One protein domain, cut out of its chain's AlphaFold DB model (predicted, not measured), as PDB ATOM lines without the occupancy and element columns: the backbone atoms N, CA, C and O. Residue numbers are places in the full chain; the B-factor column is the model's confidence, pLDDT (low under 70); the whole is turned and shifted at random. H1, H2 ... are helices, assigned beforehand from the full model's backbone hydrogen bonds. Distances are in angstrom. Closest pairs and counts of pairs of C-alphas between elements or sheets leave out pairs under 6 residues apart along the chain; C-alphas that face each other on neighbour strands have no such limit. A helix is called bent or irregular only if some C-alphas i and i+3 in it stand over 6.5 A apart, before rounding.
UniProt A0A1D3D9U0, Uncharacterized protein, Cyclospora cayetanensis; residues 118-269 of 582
ATOM      1  N   ALA A 118     234.428 241.161 195.489       46.44
ATOM      2  CA  ALA A 118     233.010 241.288 195.136       46.44
ATOM      3  C   ALA A 118     232.366 239.940 194.745       46.44
ATOM      4  O   ALA A 118     231.189 239.712 195.027       46.44
ATOM      5  N   ALA A 119     233.130 239.019 194.146       50.06
ATOM      6  CA  ALA A 119     232.656 237.677 193.801       50.06
ATOM      7  C   ALA A 119     232.487 236.751 195.023       50.06
ATOM      8  O   ALA A 119     231.680 235.821 194.978       50.06
ATOM      9  N   VAL A 120     233.206 237.009 196.122       51.97
ATOM     10  CA  VAL A 120     233.122 236.227 197.372       51.97
ATOM     11  C   VAL A 120     231.946 236.675 198.252       51.97
ATOM     12  O   VAL A 120     231.402 235.871 199.009       51.97
ATOM     13  N   LEU A 121     231.478 237.917 198.108       50.12
ATOM     14  CA  LEU A 121     230.376 238.512 198.883       50.12
ATOM     15  C   LEU A 121     229.075 237.676 198.900       50.12
ATOM     16  O   LEU A 121     228.538 237.439 199.984       50.12
ATOM     17  N   PRO A 122     228.573 237.152 197.761       48.88
ATOM     18  CA  PRO A 122     227.396 236.281 197.740       48.88
ATOM     19  C   PRO A 122     227.619 234.936 198.444       48.88
ATOM     20  O   PRO A 122     226.666 234.317 198.916       48.88
ATOM     21  N   GLN A 123     228.867 234.462 198.494       49.47
ATOM     22  CA  GLN A 123     229.242 233.187 199.103       49.47
ATOM     23  C   GLN A 123     229.446 233.335 200.618       49.47
ATOM     24  O   GLN A 123     228.971 232.490 201.373       49.47
ATOM     25  N   ALA A 124     230.025 234.455 201.062       46.03
ATOM     26  CA  ALA A 124     230.094 234.854 202.467       46.03
ATOM     27  C   ALA A 124     228.695 235.117 203.054       46.03
ATOM     28  O   ALA A 124     228.393 234.656 204.148       46.03
ATOM     29  N   ALA A 125     227.792 235.742 202.289       43.91
ATOM     30  CA  ALA A 125     226.404 235.959 202.701       43.91
ATOM     31  C   ALA A 125     225.587 234.663 202.887       43.91
ATOM     32  O   ALA A 125     224.594 234.659 203.612       43.91
ATOM     33  N   ARG A 126     225.985 233.551 202.248       47.69
ATOM     34  CA  ARG A 126     225.363 232.228 202.461       47.69
ATOM     35  C   ARG A 126     225.857 231.535 203.732       47.69
ATOM     36  O   ARG A 126     225.217 230.586 204.175       47.69
ATOM     37  N   MET A 127     226.952 232.002 204.332       44.34
ATOM     38  CA  MET A 127     227.441 231.522 205.621       44.34
ATOM     39  C   MET A 127     227.018 232.504 206.719       44.34
ATOM     40  O   MET A 127     227.792 233.354 207.144       44.34
ATOM     41  N   GLN A 128     225.779 232.373 207.200       44.81
ATOM     42  CA  GLN A 128     225.179 233.222 208.248       44.81
ATOM     43  C   GLN A 128     225.953 233.268 209.590       44.81
ATOM     44  O   GLN A 128     225.561 234.003 210.485       44.81
ATOM     45  N   GLN A 129     227.039 232.507 209.759       49.38
ATOM     46  CA  GLN A 129     227.779 232.391 211.021       49.38
ATOM     47  C   GLN A 129     228.892 233.432 211.230       49.38
ATOM     48  O   GLN A 129     229.472 233.463 212.312       49.38
ATOM     49  N   HIS A 130     229.194 234.304 210.259       59.12
ATOM     50  CA  HIS A 130     230.272 235.288 210.418       59.12
ATOM     51  C   HIS A 130     229.856 236.711 210.031       59.12
ATOM     52  O   HIS A 130     230.351 237.285 209.063       59.12
ATOM     53  N   GLU A 131     228.988 237.311 210.842       58.12
ATOM     54  CA  GLU A 131     228.693 238.750 210.804       58.12
ATOM     55  C   GLU A 131     229.974 239.606 210.859       58.12
ATOM     56  O   GLU A 131     230.136 240.543 210.082       58.12
ATOM     57  N   ALA A 132     230.944 239.207 211.688       59.44
ATOM     58  CA  ALA A 132     232.254 239.852 211.760       59.44
ATOM     59  C   ALA A 132     233.015 239.810 210.419       59.44
ATOM     60  O   ALA A 132     233.573 240.818 209.999       59.44
ATOM     61  N   LEU A 133     232.976 238.681 209.700       63.03
ATOM     62  CA  LEU A 133     233.632 238.540 208.395       63.03
ATOM     63  C   LEU A 133     232.920 239.370 207.321       63.03
ATOM     64  O   LEU A 133     233.576 239.926 206.445       63.03
ATOM     65  N   HIS A 134     231.592 239.500 207.395       67.38
ATOM     66  CA  HIS A 134     230.849 240.398 206.513       67.38
ATOM     67  C   HIS A 134     231.244 241.865 206.735       67.38
ATOM     68  O   HIS A 134     231.536 242.570 205.768       67.38
ATOM     69  N   ASN A 135     231.325 242.302 207.993       62.53
ATOM     70  CA  ASN A 135     231.743 243.658 208.346       62.53
ATOM     71  C   ASN A 135     233.202 243.935 207.949       62.53
ATOM     72  O   ASN A 135     233.492 244.999 207.404       62.53
ATOM     73  N   GLU A 136     234.114 242.977 208.139       66.81
ATOM     74  CA  GLU A 136     235.507 243.103 207.691       66.81
ATOM     75  C   GLU A 136     235.638 243.130 206.161       66.81
ATOM     76  O   GLU A 136     236.436 243.907 205.633       66.81
ATOM     77  N   LEU A 137     234.833 242.349 205.431       68.56
ATOM     78  CA  LEU A 137     234.769 242.413 203.966       68.56
ATOM     79  C   LEU A 137     234.253 243.774 203.486       68.56
ATOM     80  O   LEU A 137     234.832 244.352 202.567       68.56
ATOM     81  N   LEU A 138     233.192 244.301 204.106       68.12
ATOM     82  CA  LEU A 138     232.668 245.633 203.796       68.12
ATOM     83  C   LEU A 138     233.720 246.713 204.067       68.12
ATOM     84  O   LEU A 138     233.952 247.561 203.208       68.12
ATOM     85  N   LEU A 139     234.409 246.646 205.208       68.88
ATOM     86  CA  LEU A 139     235.492 247.570 205.547       68.88
ATOM     87  C   LEU A 139     236.647 247.472 204.537       68.88
ATOM     88  O   LEU A 139     237.134 248.494 204.053       68.88
ATOM     89  N   GLY A 140     237.048 246.253 204.167       67.94
ATOM     90  CA  GLY A 140     238.073 246.003 203.157       67.94
ATOM     91  C   GLY A 140     237.700 246.588 201.794       67.94
ATOM     92  O   GLY A 140     238.527 247.234 201.156       67.94
ATOM     93  N   LEU A 141     236.442 246.447 201.376       67.75
ATOM     94  CA  LEU A 141     235.935 247.041 200.137       67.75
ATOM     95  C   LEU A 141     235.832 248.566 200.208       67.75
ATOM     96  O   LEU A 141     236.088 249.226 199.204       67.75
ATOM     97  N   CYS A 142     235.495 249.138 201.364       68.12
ATOM     98  CA  CYS A 142     235.515 250.586 201.573       68.12
ATOM     99  C   CYS A 142     236.929 251.151 201.446       68.12
ATOM    100  O   CYS A 142     237.133 252.128 200.730       68.12
ATOM    101  N   LEU A 143     237.906 250.512 202.093       66.38
ATOM    102  CA  LEU A 143     239.311 250.911 202.016       66.38
ATOM    103  C   LEU A 143     239.852 250.744 200.593       66.38
ATOM    104  O   LEU A 143     240.484 251.657 200.067       66.38
ATOM    105  N   LEU A 144     239.535 249.634 199.919       64.50
ATOM    106  CA  LEU A 144     239.891 249.442 198.512       64.50
ATOM    107  C   LEU A 144     239.244 250.507 197.623       64.50
ATOM    108  O   LEU A 144     239.927 251.082 196.787       64.50
ATOM    109  N   ALA A 145     237.967 250.830 197.813       65.88
ATOM    110  CA  ALA A 145     237.288 251.856 197.022       65.88
ATOM    111  C   ALA A 145     237.818 253.280 197.288       65.88
ATOM    112  O   ALA A 145     237.735 254.133 196.407       65.88
ATOM    113  N   GLN A 146     238.353 253.551 198.484       68.94
ATOM    114  CA  GLN A 146     238.977 254.836 198.826       68.94
ATOM    115  C   GLN A 146     240.391 254.979 198.257       68.94
ATOM    116  O   GLN A 146     240.765 256.081 197.859       68.94
ATOM    117  N   HIS A 147     241.163 253.892 198.233       62.09
ATOM    118  CA  HIS A 147     242.590 253.928 197.901       62.09
ATOM    119  C   HIS A 147     242.925 253.467 196.483       62.09
ATOM    120  O   HIS A 147     243.950 253.869 195.941       62.09
ATOM    121  N   SER A 148     242.086 252.631 195.877       55.47
ATOM    122  CA  SER A 148     242.252 252.216 194.488       55.47
ATOM    123  C   SER A 148     241.337 253.035 193.587       55.47
ATOM    124  O   SER A 148     240.211 253.369 193.962       55.47
ATOM    125  N   GLU A 149     241.792 253.318 192.367       69.56
ATOM    126  CA  GLU A 149     240.923 253.670 191.240       69.56
ATOM    127  C   GLU A 149     240.060 252.449 190.881       69.56
ATOM    128  O   GLU A 149     240.207 251.839 189.820       69.56
ATOM    129  N   ALA A 150     239.211 252.019 191.819       70.44
ATOM    130  CA  ALA A 150     238.347 250.870 191.652       70.44
ATOM    131  C   ALA A 150     237.550 251.074 190.367       70.44
ATOM    132  O   ALA A 150     236.931 252.126 190.167       70.44
ATOM    133  N   SER A 151     237.598 250.075 189.483       84.06
ATOM    134  CA  SER A 151     236.916 250.191 188.204       84.06
ATOM    135  C   SER A 151     235.432 250.480 188.468       84.06
ATOM    136  O   SER A 151     234.825 249.836 189.332       84.06
ATOM    137  N   PRO A 152     234.818 251.441 187.756       84.25
ATOM    138  CA  PRO A 152     233.410 251.767 187.961       84.25
ATOM    139  C   PRO A 152     232.513 250.525 187.885       84.25
ATOM    140  O   PRO A 152     231.627 250.371 188.717       84.25
ATOM    141  N   ALA A 153     232.827 249.576 186.998       84.25
ATOM    142  CA  ALA A 153     232.158 248.278 186.902       84.25
ATOM    143  C   ALA A 153     232.191 247.457 188.212       84.25
ATOM    144  O   ALA A 153     231.181 246.865 188.596       84.25
ATOM    145  N   ALA A 154     233.314 247.438 188.940       84.00
ATOM    146  CA  ALA A 154     233.411 246.753 190.232       84.00
ATOM    147  C   ALA A 154     232.538 247.420 191.310       84.00
ATOM    148  O   ALA A 154     231.934 246.722 192.134       84.00
ATOM    149  N   LEU A 155     232.411 248.752 191.272       87.06
ATOM    150  CA  LEU A 155     231.497 249.490 192.150       87.06
ATOM    151  C   LEU A 155     230.033 249.144 191.842       87.06
ATOM    152  O   LEU A 155     229.258 248.903 192.768       87.06
ATOM    153  N   VAL A 156     229.659 249.055 190.558       86.94
ATOM    154  CA  VAL A 156     228.299 248.654 190.149       86.94
ATOM    155  C   VAL A 156     227.973 247.241 190.624       86.94
ATOM    156  O   VAL A 156     226.923 247.026 191.229       86.94
ATOM    157  N   ASN A 157     228.888 246.290 190.420       86.75
ATOM    158  CA  ASN A 157     228.699 244.905 190.856       86.75
ATOM    159  C   ASN A 157     228.547 244.803 192.378       86.75
ATOM    160  O   ASN A 157     227.671 244.082 192.860       86.75
ATOM    161  N   SER A 158     229.344 245.566 193.131       84.50
ATOM    162  CA  SER A 158     229.229 245.652 194.593       84.50
ATOM    163  C   SER A 158     227.868 246.206 195.017       84.50
ATOM    164  O   SER A 158     227.187 245.600 195.843       84.50
ATOM    165  N   LEU A 159     227.400 247.294 194.393       86.50
ATOM    166  CA  LEU A 159     226.074 247.858 194.673       86.50
ATOM    167  C   LEU A 159     224.942 246.889 194.326       86.50
ATOM    168  O   LEU A 159     223.979 246.775 195.087       86.50
ATOM    169  N   HIS A 160     225.048 246.174 193.206       84.06
ATOM    170  CA  HIS A 160     224.049 245.188 192.806       84.06
ATOM    171  C   HIS A 160     224.017 243.997 193.774       84.06
ATOM    172  O   HIS A 160     222.934 243.547 194.166       84.06
ATOM    173  N   ALA A 161     225.184 243.514 194.213       81.56
ATOM    174  CA  ALA A 161     225.287 242.487 195.244       81.56
ATOM    175  C   ALA A 161     224.623 242.966 196.544       81.56
ATOM    176  O   ALA A 161     223.726 242.301 197.057       81.56
ATOM    177  N   CYS A 162     224.952 244.168 197.013       81.31
ATOM    178  CA  CYS A 162     224.357 244.743 198.217       81.31
ATOM    179  C   CYS A 162     222.840 244.947 198.100       81.31
ATOM    180  O   CYS A 162     222.117 244.686 199.057       81.31
ATOM    181  N   GLY A 163     222.331 245.344 196.931       78.12
ATOM    182  CA  GLY A 163     220.891 245.449 196.681       78.12
ATOM    183  C   GLY A 163     220.174 244.093 196.684       78.12
ATOM    184  O   GLY A 163     219.042 243.999 197.169       78.12
ATOM    185  N   SER A 164     220.839 243.043 196.198       76.50
ATOM    186  CA  SER A 164     220.265 241.701 196.022       76.50
ATOM    187  C   SER A 164     220.299 240.851 197.290       76.50
ATOM    188  O   SER A 164     219.368 240.089 197.547       76.50
ATOM    189  N   VAL A 165     221.356 240.962 198.096       71.94
ATOM    190  CA  VAL A 165     221.493 240.145 199.304       71.94
ATOM    191  C   VAL A 165     220.661 240.778 200.410       71.94
ATOM    192  O   VAL A 165     221.081 241.778 200.988       71.94
ATOM    193  N   GLY A 166     219.464 240.245 200.668       60.94
ATOM    194  CA  GLY A 166     218.531 240.688 201.715       60.94
ATOM    195  C   GLY A 166     219.039 240.466 203.143       60.94
ATOM    196  O   GLY A 166     218.294 239.955 203.968       60.94
ATOM    197  N   VAL A 167     220.308 240.782 203.416       55.03
ATOM    198  CA  VAL A 167     220.879 240.739 204.760       55.03
ATOM    199  C   VAL A 167     220.233 241.854 205.563       55.03
ATOM    200  O   VAL A 167     220.461 243.035 205.303       55.03
ATOM    201  N   GLU A 168     219.421 241.470 206.536       57.84
ATOM    202  CA  GLU A 168     219.145 242.293 207.704       57.84
ATOM    203  C   GLU A 168     220.422 242.257 208.554       57.84
ATOM    204  O   GLU A 168     220.603 241.375 209.388       57.84
ATOM    205  N   CYS A 169     221.387 243.125 208.241       57.69
ATOM    206  CA  CYS A 169     222.624 243.223 209.017       57.69
ATOM    207  C   CYS A 169     222.302 243.914 210.347       57.69
ATOM    208  O   CYS A 169     221.592 244.925 210.339       57.69
ATOM    209  N   ALA A 170     222.798 243.404 211.482       51.03
ATOM    210  CA  ALA A 170     222.495 244.014 212.781       51.03
ATOM    211  C   ALA A 170     223.080 245.435 212.881       51.03
ATOM    212  O   ALA A 170     222.459 246.315 213.478       51.03
ATOM    213  N   ASP A 171     224.197 245.689 212.188       67.81
ATOM    214  CA  ASP A 171     224.798 247.013 212.017       67.81
ATOM    215  C   ASP A 171     224.480 247.626 210.642       67.81
ATOM    216  O   ASP A 171     225.308 247.717 209.736       67.81
ATOM    217  N   ASN A 172     223.247 248.112 210.481       75.56
ATOM    218  CA  ASN A 172     222.835 248.841 209.272       75.56
ATOM    219  C   ASN A 172     223.704 250.085 208.986       75.56
ATOM    220  O   ASN A 172     223.775 250.522 207.842       75.56
ATOM    221  N   ALA A 173     224.371 250.652 209.998       78.69
ATOM    222  CA  ALA A 173     225.173 251.866 209.856       78.69
ATOM    223  C   ALA A 173     226.395 251.675 208.941       78.69
ATOM    224  O   ALA A 173     226.561 252.424 207.983       78.69
ATOM    225  N   THR A 174     227.210 250.647 209.189       78.12
ATOM    226  CA  THR A 174     228.452 250.394 208.433       78.12
ATOM    227  C   THR A 174     228.162 250.028 206.979       78.12
ATOM    228  O   THR A 174     228.848 250.483 206.062       78.12
ATOM    229  N   PHE A 175     227.101 249.253 206.755       82.94
ATOM    230  CA  PHE A 175     226.605 248.926 205.424       82.94
ATOM    231  C   PHE A 175     226.129 250.173 204.665       82.94
ATOM    232  O   PHE A 175     226.492 250.372 203.504       82.94
ATOM    233  N   GLU A 176     225.333 251.028 205.308       86.44
ATOM    234  CA  GLU A 176     224.857 252.273 204.703       86.44
ATOM    235  C   GLU A 176     226.007 253.236 204.382       86.44
ATOM    236  O   GLU A 176     225.982 253.868 203.323       86.44
ATOM    237  N   ASP A 177     227.037 253.293 205.228       85.62
ATOM    238  CA  ASP A 177     228.240 254.098 204.996       85.62
ATOM    239  C   ASP A 177     229.051 253.581 203.796       85.62
ATOM    240  O   ASP A 177     229.490 254.372 202.953       85.62
ATOM    241  N   ALA A 178     229.187 252.257 203.657       84.56
ATOM    242  CA  ALA A 178     229.825 251.627 202.501       84.56
ATOM    243  C   ALA A 178     229.079 251.937 201.195       84.56
ATOM    244  O   ALA A 178     229.671 252.381 200.205       84.56
ATOM    245  N   VAL A 179     227.753 251.780 201.207       88.69
ATOM    246  CA  VAL A 179     226.900 252.112 200.061       88.69
ATOM    247  C   VAL A 179     226.985 253.603 199.733       88.69
ATOM    248  O   VAL A 179     227.120 253.963 198.561       88.69
ATOM    249  N   ALA A 180     226.950 254.486 200.735       89.31
ATOM    250  CA  ALA A 180     227.088 255.926 200.531       89.31
ATOM    251  C   ALA A 180     228.427 256.284 199.875       89.31
ATOM    252  O   ALA A 180     228.457 257.097 198.949       89.31
ATOM    253  N   LEU A 181     229.522 255.661 200.315       88.12
ATOM    254  CA  LEU A 181     230.847 255.846 199.732       88.12
ATOM    255  C   LEU A 181     230.878 255.433 198.253       88.12
ATOM    256  O   LEU A 181     231.296 256.231 197.412       88.12
ATOM    257  N   TRP A 182     230.395 254.236 197.908       89.75
ATOM    258  CA  TRP A 182     230.369 253.782 196.511       89.75
ATOM    259  C   TRP A 182     229.491 254.671 195.628       89.75
ATOM    260  O   TRP A 182     229.875 255.006 194.506       89.75
ATOM    261  N   LEU A 183     228.346 255.124 196.141       92.44
ATOM    262  CA  LEU A 183     227.478 256.066 195.434       92.44
ATOM    263  C   LEU A 183     228.154 257.426 195.221       92.44
ATOM    264  O   LEU A 183     228.016 258.008 194.147       92.44
ATOM    265  N   ARG A 184     228.931 257.928 196.190       91.44
ATOM    266  CA  ARG A 184     229.729 259.157 196.021       91.44
ATOM    267  C   ARG A 184     230.814 258.998 194.961       91.44
ATOM    268  O   ARG A 184     231.062 259.936 194.210       91.44
ATOM    269  N   LEU A 185     231.445 257.827 194.881       89.19
ATOM    270  CA  LEU A 185     232.429 257.538 193.836       89.19
ATOM    271  C   LEU A 185     231.775 257.499 192.450       89.19
ATOM    272  O   LEU A 185     232.288 258.134 191.531       89.19
ATOM    273  N   LEU A 186     230.611 256.857 192.315       90.69
ATOM    274  CA  LEU A 186     229.840 256.844 191.065       90.69
ATOM    275  C   LEU A 186     229.236 258.206 190.696       90.69
ATOM    276  O   LEU A 186     228.990 258.466 189.522       90.69
ATOM    277  N   ALA A 187     229.013 259.090 191.671       91.88
ATOM    278  CA  ALA A 187     228.567 260.458 191.420       91.88
ATOM    279  C   ALA A 187     229.641 261.331 190.749       91.88
ATOM    280  O   ALA A 187     229.316 262.401 190.231       91.88
ATOM    281  N   LYS A 188     230.910 260.898 190.726       92.31
ATOM    282  CA  LYS A 188     231.956 261.599 189.977       92.31
ATOM    283  C   LYS A 188     231.685 261.458 188.469       92.31
ATOM    284  O   LYS A 188     231.512 260.337 187.989       92.31
ATOM    285  N   PRO A 189     231.732 262.551 187.686       89.25
ATOM    286  CA  PRO A 189     231.419 262.509 186.255       89.25
ATOM    287  C   PRO A 189     232.367 261.592 185.471       89.25
ATOM    288  O   PRO A 189     231.941 260.915 184.546       89.25
ATOM    289  N   GLN A 190     233.634 261.506 185.884       90.81
ATOM    290  CA  GLN A 190     234.632 260.613 185.286       90.81
ATOM    291  C   GLN A 190     234.272 259.133 185.474       90.81
ATOM    292  O   GLN A 190     234.409 258.344 184.546       90.81
ATOM    293  N   ALA A 191     233.772 258.764 186.659       88.00
ATOM    294  CA  ALA A 191     233.348 257.399 186.939       88.00
ATOM    295  C   ALA A 191     232.122 257.034 186.096       88.00
ATOM    296  O   ALA A 191     232.109 255.976 185.474       88.00
ATOM    297  N   ALA A 192     231.137 257.936 186.006       87.81
ATOM    298  CA  ALA A 192     229.970 257.746 185.147       87.81
ATOM    299  C   ALA A 192     230.356 257.626 183.660       87.81
ATOM    300  O   ALA A 192     229.875 256.723 182.978       87.81
ATOM    301  N   ALA A 193     231.267 258.475 183.175       89.25
ATOM    302  CA  ALA A 193     231.757 258.446 181.796       89.25
ATOM    303  C   ALA A 193     232.516 257.159 181.447       89.25
ATOM    304  O   ALA A 193     232.448 256.688 180.312       89.25
ATOM    305  N   ALA A 194     233.204 256.559 182.419       90.81
ATOM    306  CA  ALA A 194     233.924 255.303 182.238       90.81
ATOM    307  C   ALA A 194     233.011 254.058 182.226       90.81
ATOM    308  O   ALA A 194     233.440 253.007 181.746       90.81
ATOM    309  N   LEU A 195     231.760 254.155 182.696       90.50
ATOM    310  CA  LEU A 195     230.816 253.031 182.680       90.50
ATOM    311  C   LEU A 195     230.370 252.687 181.262       90.50
ATOM    312  O   LEU A 195     230.033 253.562 180.466       90.50
ATOM    313  N   ARG A 196     230.255 251.407 180.931       91.50
ATOM    314  CA  ARG A 196     229.614 250.971 179.678       91.50
ATOM    315  C   ARG A 196     228.095 251.144 179.759       91.50
ATOM    316  O   ARG A 196     227.529 251.250 180.838       91.50
ATOM    317  N   LEU A 197     227.413 251.166 178.611       87.25
ATOM    318  CA  LEU A 197     225.945 251.258 178.572       87.25
ATOM    319  C   LEU A 197     225.229 250.211 179.458       87.25
ATOM    320  O   LEU A 197     224.380 250.632 180.239       87.25
ATOM    321  N   PRO A 198     225.571 248.903 179.417       88.25
ATOM    322  CA  PRO A 198     224.960 247.930 180.327       88.25
ATOM    323  C   PRO A 198     225.232 248.254 181.801       88.25
ATOM    324  O   PRO A 198     224.327 248.178 182.618       88.25
ATOM    325  N   GLU A 199     226.435 248.722 182.133       91.25
ATOM    326  CA  GLU A 199     226.795 249.064 183.513       91.25
ATOM    327  C   GLU A 199     226.015 250.294 184.011       91.25
ATOM    328  O   GLU A 199     225.613 250.342 185.169       91.25
ATOM    329  N   LEU A 200     225.728 251.272 183.140       89.12
ATOM    330  CA  LEU A 200     224.836 252.394 183.467       89.12
ATOM    331  C   LEU A 200     223.419 251.899 183.798       89.12
ATOM    332  O   LEU A 200     222.804 252.397 184.741       89.12
ATOM    333  N   VAL A 201     222.909 250.913 183.054       88.69
ATOM    334  CA  VAL A 201     221.604 250.284 183.320       88.69
ATOM    335  C   VAL A 201     221.629 249.508 184.638       88.69
ATOM    336  O   VAL A 201     220.703 249.643 185.442       88.69
ATOM    337  N   ASP A 202     222.706 248.775 184.910       90.06
ATOM    338  CA  ASP A 202     222.888 248.042 186.164       90.06
ATOM    339  C   ASP A 202     222.930 248.989 187.373       90.06
ATOM    340  O   ASP A 202     222.345 248.682 188.415       90.06
ATOM    341  N   VAL A 203     223.517 250.188 187.234       91.62
ATOM    342  CA  VAL A 203     223.434 251.232 188.272       91.62
ATOM    343  C   VAL A 203     221.988 251.665 188.499       91.62
ATOM    344  O   VAL A 203     221.560 251.752 189.651       91.62
ATOM    345  N   LEU A 204     221.204 251.906 187.441       89.94
ATOM    346  CA  LEU A 204     219.784 252.262 187.584       89.94
ATOM    347  C   LEU A 204     219.015 251.176 188.345       89.94
ATOM    348  O   LEU A 204     218.235 251.484 189.250       89.94
ATOM    349  N   GLN A 205     219.259 249.908 188.019       90.25
ATOM    350  CA  GLN A 205     218.641 248.776 188.700       90.25
ATOM    351  C   GLN A 205     219.080 248.679 190.167       90.25
ATOM    352  O   GLN A 205     218.226 248.561 191.052       90.25
ATOM    353  N   ALA A 206     220.378 248.803 190.450       89.44
ATOM    354  CA  ALA A 206     220.909 248.786 191.810       89.44
ATOM    355  C   ALA A 206     220.310 249.916 192.662       89.44
ATOM    356  O   ALA A 206     219.846 249.672 193.774       89.44
ATOM    357  N   LEU A 207     220.209 251.134 192.125       90.06
ATOM    358  CA  LEU A 207     219.569 252.264 192.804       90.06
ATOM    359  C   LEU A 207     218.095 251.976 193.134       90.06
ATOM    360  O   LEU A 207     217.633 252.247 194.243       90.06
ATOM    361  N   LEU A 208     217.341 251.379 192.208       87.00
ATOM    362  CA  LEU A 208     215.944 251.006 192.455       87.00
ATOM    363  C   LEU A 208     215.790 249.972 193.578       87.00
ATOM    364  O   LEU A 208     214.816 250.069 194.341       87.00
ATOM    365  N   LEU A 209     216.727 249.021 193.667       87.00
ATOM    366  CA  LEU A 209     216.800 248.012 194.727       87.00
ATOM    367  C   LEU A 209     217.170 248.647 196.073       87.00
ATOM    368  O   LEU A 209     216.491 248.399 197.068       87.00
ATOM    369  N   LEU A 210     218.170 249.530 196.101       85.38
ATOM    370  CA  LEU A 210     218.577 250.248 197.314       85.38
ATOM    371  C   LEU A 210     217.443 251.133 197.849       85.38
ATOM    372  O   LEU A 210     217.180 251.143 199.048       85.38
ATOM    373  N   HIS A 211     216.684 251.803 196.975       83.25
ATOM    374  CA  HIS A 211     215.508 252.570 197.398       83.25
ATOM    375  C   HIS A 211     214.434 251.695 198.062       83.25
ATOM    376  O   HIS A 211     213.722 252.154 198.955       83.25
ATOM    377  N   ALA A 212     214.280 250.436 197.636       78.69
ATOM    378  CA  ALA A 212     213.303 249.529 198.241       78.69
ATOM    379  C   ALA A 212     213.625 249.207 199.714       78.69
ATOM    380  O   ALA A 212     212.706 248.862 200.460       78.69
ATOM    381  N   ARG A 213     214.886 249.390 200.134       77.69
ATOM    382  CA  ARG A 213     215.372 249.142 201.500       77.69
ATOM    383  C   ARG A 213     215.170 250.286 202.490       77.69
ATOM    384  O   ARG A 213     215.481 250.109 203.654       77.69
ATOM    385  N   GLN A 214     214.613 251.424 202.064       74.94
ATOM    386  CA  GLN A 214     214.390 252.589 202.940       74.94
ATOM    387  C   GLN A 214     215.675 253.110 203.614       74.94
ATOM    388  O   GLN A 214     215.672 253.417 204.800       74.94
ATOM    389  N   MET A 215     216.754 253.232 202.840       76.12
ATOM    390  CA  MET A 215     218.038 253.754 203.324       76.12
ATOM    391  C   MET A 215     217.921 255.139 203.987       76.12
ATOM    392  O   MET A 215     217.032 255.930 203.637       76.12
ATOM    393  N   ARG A 216     218.871 255.469 204.877       82.31
ATOM    394  CA  ARG A 216     219.042 256.812 205.467       82.31
ATOM    395  C   ARG A 216     218.995 257.925 204.415       82.31
ATOM    396  O   ARG A 216     219.411 257.763 203.265       82.31
ATOM    397  N   ARG A 217     218.539 259.108 204.843       81.69
ATOM    398  CA  ARG A 217     218.411 260.297 203.980       81.69
ATOM    399  C   ARG A 217     219.728 260.684 203.304       81.69
ATOM    400  O   ARG A 217     219.705 261.061 202.135       81.69
ATOM    401  N   ASP A 218     220.855 260.519 203.985       83.38
ATOM    402  CA  ASP A 218     222.173 260.867 203.440       83.38
ATOM    403  C   ASP A 218     222.582 259.930 202.294       83.38
ATOM    404  O   ASP A 218     223.059 260.379 201.248       83.38
ATOM    405  N   VAL A 219     222.304 258.630 202.441       86.19
ATOM    406  CA  VAL A 219     222.499 257.620 201.389       86.19
ATOM    407  C   VAL A 219     221.575 257.911 200.208       86.19
ATOM    408  O   VAL A 219     222.000 257.838 199.056       86.19
ATOM    409  N   ALA A 220     220.324 258.303 200.474       85.56
ATOM    410  CA  ALA A 220     219.387 258.711 199.430       85.56
ATOM    411  C   ALA A 220     219.880 259.953 198.661       85.56
ATOM    412  O   ALA A 220     219.732 260.009 197.440       85.56
ATOM    413  N   GLY A 221     220.519 260.908 199.344       86.75
ATOM    414  CA  GLY A 221     221.187 262.051 198.716       86.75
ATOM    415  C   GLY A 221     222.353 261.635 197.812       86.75
ATOM    416  O   GLY A 221     222.451 262.103 196.676       86.75
ATOM    417  N   CYS A 222     223.189 260.696 198.268       89.94
ATOM    418  CA  CYS A 222     224.292 260.143 197.471       89.94
ATOM    419  C   CYS A 222     223.777 259.362 196.251       89.94
ATOM    420  O   CYS A 222     224.291 259.526 195.147       89.94
ATOM    421  N   ALA A 223     222.717 258.571 196.425       88.62
ATOM    422  CA  ALA A 223     222.040 257.856 195.347       88.62
ATOM    423  C   ALA A 223     221.467 258.821 194.303       88.62
ATOM    424  O   ALA A 223     221.595 258.586 193.102       88.62
ATOM    425  N   ALA A 224     220.893 259.942 194.750       86.81
ATOM    426  CA  ALA A 224     220.431 260.982 193.847       86.81
ATOM    427  C   ALA A 224     221.591 261.644 193.082       86.81
ATOM    428  O   ALA A 224     221.485 261.886 191.883       86.81
ATOM    429  N   ALA A 225     222.726 261.907 193.730       87.50
ATOM    430  CA  ALA A 225     223.912 262.431 193.047       87.50
ATOM    431  C   ALA A 225     224.461 261.449 191.992       87.50
ATOM    432  O   ALA A 225     224.700 261.851 190.853       87.50
ATOM    433  N   ALA A 226     224.570 260.160 192.329       89.62
ATOM    434  CA  ALA A 226     224.984 259.112 191.392       89.62
ATOM    435  C   ALA A 226     224.036 259.017 190.188       89.62
ATOM    436  O   ALA A 226     224.472 258.995 189.037       89.62
ATOM    437  N   LEU A 227     222.723 259.043 190.437       89.88
ATOM    438  CA  LEU A 227     221.719 259.008 189.379       89.88
ATOM    439  C   LEU A 227     221.778 260.246 188.468       89.88
ATOM    440  O   LEU A 227     221.573 260.108 187.261       89.88
ATOM    441  N   ARG A 228     222.092 261.438 189.001       86.81
ATOM    442  CA  ARG A 228     222.338 262.644 188.183       86.81
ATOM    443  C   ARG A 228     223.521 262.443 187.242       86.81
ATOM    444  O   ARG A 228     223.365 262.696 186.052       86.81
ATOM    445  N   ALA A 229     224.647 261.947 187.752       87.75
ATOM    446  CA  ALA A 229     225.850 261.708 186.954       87.75
ATOM    447  C   ALA A 229     225.598 260.680 185.833       87.75
ATOM    448  O   ALA A 229     225.863 260.954 184.660       87.75
ATOM    449  N   VAL A 230     224.980 259.542 186.171       88.75
ATOM    450  CA  VAL A 230     224.571 258.506 185.201       88.75
ATOM    451  C   VAL A 230     223.616 259.075 184.154       88.75
ATOM    452  O   VAL A 230     223.780 258.839 182.958       88.75
ATOM    453  N   THR A 231     222.636 259.871 184.583       85.25
ATOM    454  CA  THR A 231     221.679 260.496 183.668       85.25
ATOM    455  C   THR A 231     222.370 261.492 182.740       85.25
ATOM    456  O   THR A 231     222.111 261.456 181.540       85.25
ATOM    457  N   SER A 232     223.266 262.348 183.243       83.12
ATOM    458  CA  SER A 232     224.011 263.293 182.400       83.12
ATOM    459  C   SER A 232     224.869 262.584 181.354       83.12
ATOM    460  O   SER A 232     224.895 263.009 180.200       83.12
ATOM    461  N   GLU A 233     225.485 261.458 181.717       87.19
ATOM    462  CA  GLU A 233     226.295 260.672 180.789       87.19
ATOM    463  C   GLU A 233     225.437 259.986 179.716       87.19
ATOM    464  O   GLU A 233     225.764 260.039 178.530       87.19
ATOM    465  N   LEU A 234     224.286 259.414 180.091       84.00
ATOM    466  CA  LEU A 234     223.327 258.856 179.129       84.00
ATOM    467  C   LEU A 234     222.861 259.906 178.106       84.00
ATOM    468  O   LEU A 234     222.757 259.605 176.914       84.00
ATOM    469  N   HIS A 235     222.627 261.144 178.549       79.81
ATOM    470  CA  HIS A 235     222.275 262.250 177.655       79.81
ATOM    471  C   HIS A 235     223.443 262.650 176.748       79.81
ATOM    472  O   HIS A 235     223.238 262.846 175.549       79.81
ATOM    473  N   SER A 236     224.661 262.731 177.293       81.75
ATOM    474  CA  SER A 236     225.879 263.018 176.527       81.75
ATOM    475  C   SER A 236     226.072 262.008 175.391       81.75
ATOM    476  O   SER A 236     226.189 262.387 174.220       81.75
ATOM    477  N   ARG A 237     225.973 260.710 175.705       84.44
ATOM    478  CA  ARG A 237     226.071 259.624 174.716       84.44
ATOM    479  C   ARG A 237     224.980 259.701 173.667       84.44
ATOM    480  O   ARG A 237     225.255 259.510 172.485       84.44
ATOM    481  N   HIS A 238     223.751 260.010 174.075       78.00
ATOM    482  CA  HIS A 238     222.651 260.154 173.130       78.00
ATOM    483  C   HIS A 238     222.860 261.291 172.157       78.00
ATOM    484  O   HIS A 238     222.671 261.099 170.957       78.00
ATOM    485  N   ARG A 239     223.307 262.440 172.656       71.50
ATOM    486  CA  ARG A 239     223.648 263.571 171.803       71.50
ATOM    487  C   ARG A 239     224.733 263.190 170.797       71.50
ATOM    488  O   ARG A 239     224.588 263.521 169.625       71.50
ATOM    489  N   GLY A 240     225.755 262.448 171.230       78.25
ATOM    490  CA  GLY A 240     226.802 261.926 170.350       78.25
ATOM    491  C   GLY A 240     226.258 261.016 169.244       78.25
ATOM    492  O   GLY A 240     226.526 261.252 168.067       78.25
ATOM    493  N   VAL A 241     225.432 260.023 169.595       75.94
ATOM    494  CA  VAL A 241     224.819 259.099 168.620       75.94
ATOM    495  C   VAL A 241     223.893 259.834 167.653       75.94
ATOM    496  O   VAL A 241     223.938 259.590 166.450       75.94
ATOM    497  N   LEU A 242     223.063 260.748 168.155       67.31
ATOM    498  CA  LEU A 242     222.128 261.517 167.335       67.31
ATOM    499  C   LEU A 242     222.876 262.447 166.371       67.31
ATOM    500  O   LEU A 242     222.529 262.521 165.195       67.31
ATOM    501  N   GLN A 243     223.949 263.091 166.832       70.31
ATOM    502  CA  GLN A 243     224.820 263.896 165.978       70.31
ATOM    503  C   GLN A 243     225.491 263.041 164.894       70.31
ATOM    504  O   GLN A 243     225.533 263.460 163.740       70.31
ATOM    505  N   GLN A 244     225.945 261.830 165.230       76.81
ATOM    506  CA  GLN A 244     226.537 260.898 164.268       76.81
ATOM    507  C   GLN A 244     225.514 260.410 163.227       76.81
ATOM    508  O   GLN A 244     225.813 260.391 162.033       76.81
ATOM    509  N   GLN A 245     224.291 260.072 163.648       70.75
ATOM    510  CA  GLN A 245     223.207 259.670 162.744       70.75
ATOM    511  C   GLN A 245     222.790 260.813 161.810       70.75
ATOM    512  O   GLN A 245     222.612 260.599 160.611       70.75
ATOM    513  N   LEU A 246     222.688 262.040 162.326       64.88
ATOM    514  CA  LEU A 246     222.390 263.214 161.505       64.88
ATOM    515  C   LEU A 246     223.521 263.528 160.519       64.88
ATOM    516  O   LEU A 246     223.240 263.865 159.370       64.88
ATOM    517  N   GLN A 247     224.786 263.380 160.932       71.44
ATOM    518  CA  GLN A 247     225.941 263.543 160.042       71.44
ATOM    519  C   GLN A 247     225.914 262.543 158.883       71.44
ATOM    520  O   GLN A 247     226.230 262.920 157.757       71.44
ATOM    521  N   GLN A 248     225.491 261.302 159.138       73.56
ATOM    522  CA  GLN A 248     225.334 260.274 158.104       73.56
ATOM    523  C   GLN A 248     224.141 260.534 157.173       73.56
ATOM    524  O   GLN A 248     224.206 260.182 155.999       73.56
ATOM    525  N   ALA A 249     223.065 261.152 157.669       64.44
ATOM    526  CA  ALA A 249     221.837 261.363 156.900       64.44
ATOM    527  C   ALA A 249     221.821 262.658 156.066       64.44
ATOM    528  O   ALA A 249     221.200 262.681 155.006       64.44
ATOM    529  N   VAL A 250     222.453 263.743 156.535       60.31
ATOM    530  CA  VAL A 250     222.280 265.093 155.947       60.31
ATOM    531  C   VAL A 250     223.617 265.805 155.659       60.31
ATOM    532  O   VAL A 250     223.636 266.937 155.179       60.31
ATOM    533  N   GLY A 251     224.759 265.158 155.920       64.06
ATOM    534  CA  GLY A 251     226.087 265.769 155.788       64.06
ATOM    535  C   GLY A 251     226.455 266.700 156.957       64.06
ATOM    536  O   GLY A 251     225.631 267.042 157.804       64.06
ATOM    537  N   THR A 252     227.727 267.106 157.036       59.22
ATOM    538  CA  THR A 252     228.340 267.711 158.240       59.22
ATOM    539  C   THR A 252     227.730 269.049 158.675       59.22
ATOM    540  O   THR A 252     227.609 269.302 159.874       59.22
ATOM    541  N   VAL A 253     227.315 269.892 157.725       51.44
ATOM    542  CA  VAL A 253     226.878 271.275 157.997       51.44
ATOM    543  C   VAL A 253     225.410 271.343 158.436       51.44
ATOM    544  O   VAL A 253     225.085 272.029 159.404       51.44
ATOM    545  N   ALA A 254     224.522 270.572 157.799       53.72
ATOM    546  CA  ALA A 254     223.114 270.492 158.192       53.72
ATOM    547  C   ALA A 254     222.924 269.696 159.496       53.72
ATOM    548  O   ALA A 254     222.055 270.023 160.305       53.72
ATOM    549  N   ALA A 255     223.782 268.702 159.750       51.28
ATOM    550  CA  ALA A 255     223.754 267.909 160.973       51.28
ATOM    551  C   ALA A 255     224.105 268.711 162.231       51.28
ATOM    552  O   ALA A 255     223.511 268.469 163.274       51.28
ATOM    553  N   ALA A 256     225.028 269.677 162.159       52.12
ATOM    554  CA  ALA A 256     225.372 270.514 163.310       52.12
ATOM    555  C   ALA A 256     224.209 271.444 163.710       52.12
ATOM    556  O   ALA A 256     223.902 271.570 164.897       52.12
ATOM    557  N   ALA A 257     223.515 272.032 162.728       51.50
ATOM    558  CA  ALA A 257     222.339 272.871 162.959       51.50
ATOM    559  C   ALA A 257     221.118 272.050 163.423       51.50
ATOM    560  O   ALA A 257     220.447 272.435 164.382       51.50
ATOM    561  N   ALA A 258     220.871 270.884 162.815       53.88
ATOM    562  CA  ALA A 258     219.798 269.972 163.217       53.88
ATOM    563  C   ALA A 258     220.058 269.330 164.592       53.88
ATOM    564  O   ALA A 258     219.136 269.225 165.395       53.88
ATOM    565  N   ALA A 259     221.306 268.974 164.921       49.47
ATOM    566  CA  ALA A 259     221.677 268.464 166.242       49.47
ATOM    567  C   ALA A 259     221.612 269.557 167.319       49.47
ATOM    568  O   ALA A 259     221.246 269.267 168.452       49.47
ATOM    569  N   ALA A 260     221.928 270.815 166.990       51.62
ATOM    570  CA  ALA A 260     221.744 271.943 167.904       51.62
ATOM    571  C   ALA A 260     220.256 272.248 168.168       51.62
ATOM    572  O   ALA A 260     219.903 272.617 169.288       51.62
ATOM    573  N   ALA A 261     219.386 272.044 167.171       51.03
ATOM    574  CA  ALA A 261     217.934 272.150 167.323       51.03
ATOM    575  C   ALA A 261     217.333 270.959 168.100       51.03
ATOM    576  O   ALA A 261     216.532 271.169 169.009       51.03
ATOM    577  N   ALA A 262     217.769 269.726 167.817       48.06
ATOM    578  CA  ALA A 262     217.347 268.504 168.515       48.06
ATOM    579  C   ALA A 262     217.864 268.431 169.967       48.06
ATOM    580  O   ALA A 262     217.179 267.934 170.861       48.06
ATOM    581  N   ALA A 263     219.038 269.009 170.251       46.38
ATOM    582  CA  ALA A 263     219.613 269.071 171.599       46.38
ATOM    583  C   ALA A 263     218.767 269.872 172.603       46.38
ATOM    584  O   ALA A 263     218.994 269.756 173.807       46.38
ATOM    585  N   LYS A 264     217.799 270.674 172.137       46.69
ATOM    586  CA  LYS A 264     216.847 271.376 173.008       46.69
ATOM    587  C   LYS A 264     215.620 270.541 173.386       46.69
ATOM    588  O   LYS A 264     214.851 271.014 174.218       46.69
ATOM    589  N   GLY A 265     215.431 269.339 172.834       45.97
ATOM    590  CA  GLY A 265     214.173 268.622 173.041       45.97
ATOM    591  C   GLY A 265     214.144 267.105 172.876       45.97
ATOM    592  O   GLY A 265     213.071 266.538 173.037       45.97
ATOM    593  N   ASP A 266     215.249 266.409 172.602       48.62
ATOM    594  CA  ASP A 266     215.198 264.949 172.429       48.62
ATOM    595  C   ASP A 266     215.774 264.164 173.632       48.62
ATOM    596  O   ASP A 266     216.966 264.270 173.929       48.62
ATOM    597  N   PRO A 267     214.954 263.362 174.352       51.28
ATOM    598  CA  PRO A 267     215.425 262.476 175.416       51.28
ATOM    599  C   PRO A 267     216.168 261.258 174.834       51.28
ATOM    600  O   PRO A 267     215.914 260.917 173.677       51.28
ATOM    601  N   PRO A 268     217.002 260.555 175.638       51.31
ATOM    602  CA  PRO A 268     217.967 259.529 175.218       51.31
ATOM    603  C   PRO A 268     217.398 258.210 174.665       51.31
ATOM    604  O   PRO A 268     217.764 257.110 175.074       51.31
ATOM    605  N   ALA A 269     216.518 258.316 173.674       49.34
ATOM    606  CA  ALA A 269     215.618 257.264 173.245       49.34
ATOM    607  C   ALA A 269     216.120 256.346 172.136       49.34
ATOM    608  O   ALA A 269     215.475 255.340 171.848       49.34
TER     609      ALA A 269
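What this domain is: This is residues 118 to 269 of the 582 residues of an uncharacterized protein of Cyclospora cayetanensis (UniProt A0A1D3D9U0). A long helix, H7, packs with its first part in an up-and-down bundle with H3, H4 and H6, then runs on beyond them as an arm, on which H8 folds back. The hairpin of H1 and H2 packs on the bundle at H3 and H4, and short H5 crosses near the place where H7 leaves it. The printed part has 152 residues, with eight named helices, H1 to H8 in chain order, and no named strand; the class is all helix. The whole is loose, with a radius of gyration of the C-alphas of 18.9 A, and a rod spanning 65 by 26 by 24 A.

Where its parts are: Find C-alpha 217 at (218.411, 260.297, 203.980); from there H7, residues 217 to 250, runs 48.4 A to C-alpha 250 at (222.280, 265.093, 155.947). H6, residues 197 to 212, covers 23.4 A, H4, residues 172 to 186, 21.1 A, and H3, residues 152 to 164, 18.4 A. H2, residues 131 to 147, measures 24.3 A, and H5, residues 189 to 194, 8.6 A. H1, residues 118 to 124, begins at (233.010, 241.288, 195.136) and covers 10.2 A; it is only just irregular, with C-alphas 119 and 122 6.7 A apart. H8, residues 252 to 262, covers 15.1 A.

How they stand to each other: Begin with the bundle, where each helix runs against the one before it. H7 touches H4 with residues 218 to 229 alone, the same way at a shallow tilt of 26 degrees; the closest C-alphas, of Ala 180 and Val 219, are 5.0 A apart. H6 and H7 form a hairpin, closest at the C-alphas of Leu 200 and Val 230, 6.4 A. H3 touches H6 at the C-alphas of His 160 and Ala 206, 4.9 A. H5 touches H7 at a steep tilt of 59 degrees, closest at the C-alphas of Ala 192 and Val 230, 5.5 A. Outward, H2 touches H4 at the C-alphas of Cys 142 and Ala 178, 5.9 A, and H1 touches H3 at those of Ala 118 and Ser 158, 5.8 A. Far along H7, the C-alphas of Leu 246 and Ala 255 bring H8 to 4.9 A; H8 and H6 are apart. Every O i to N i+4 pair is within hydrogen-bond range in H2 to H7; H8 has 6 of 7, and H1 1 of 3, with 1 of 4 O i to N i+3 pairs.

The domain as a whole: The C-alphas farthest apart, of Gln 129 and Val 253, are 65.8 A apart. The printed part has no cut, and no link is long. The model's mean pLDDT over the printed part is 73.4; look for values under 70 at residues 118 to 149, 166 to 171, 242, 246 and 249 to 269.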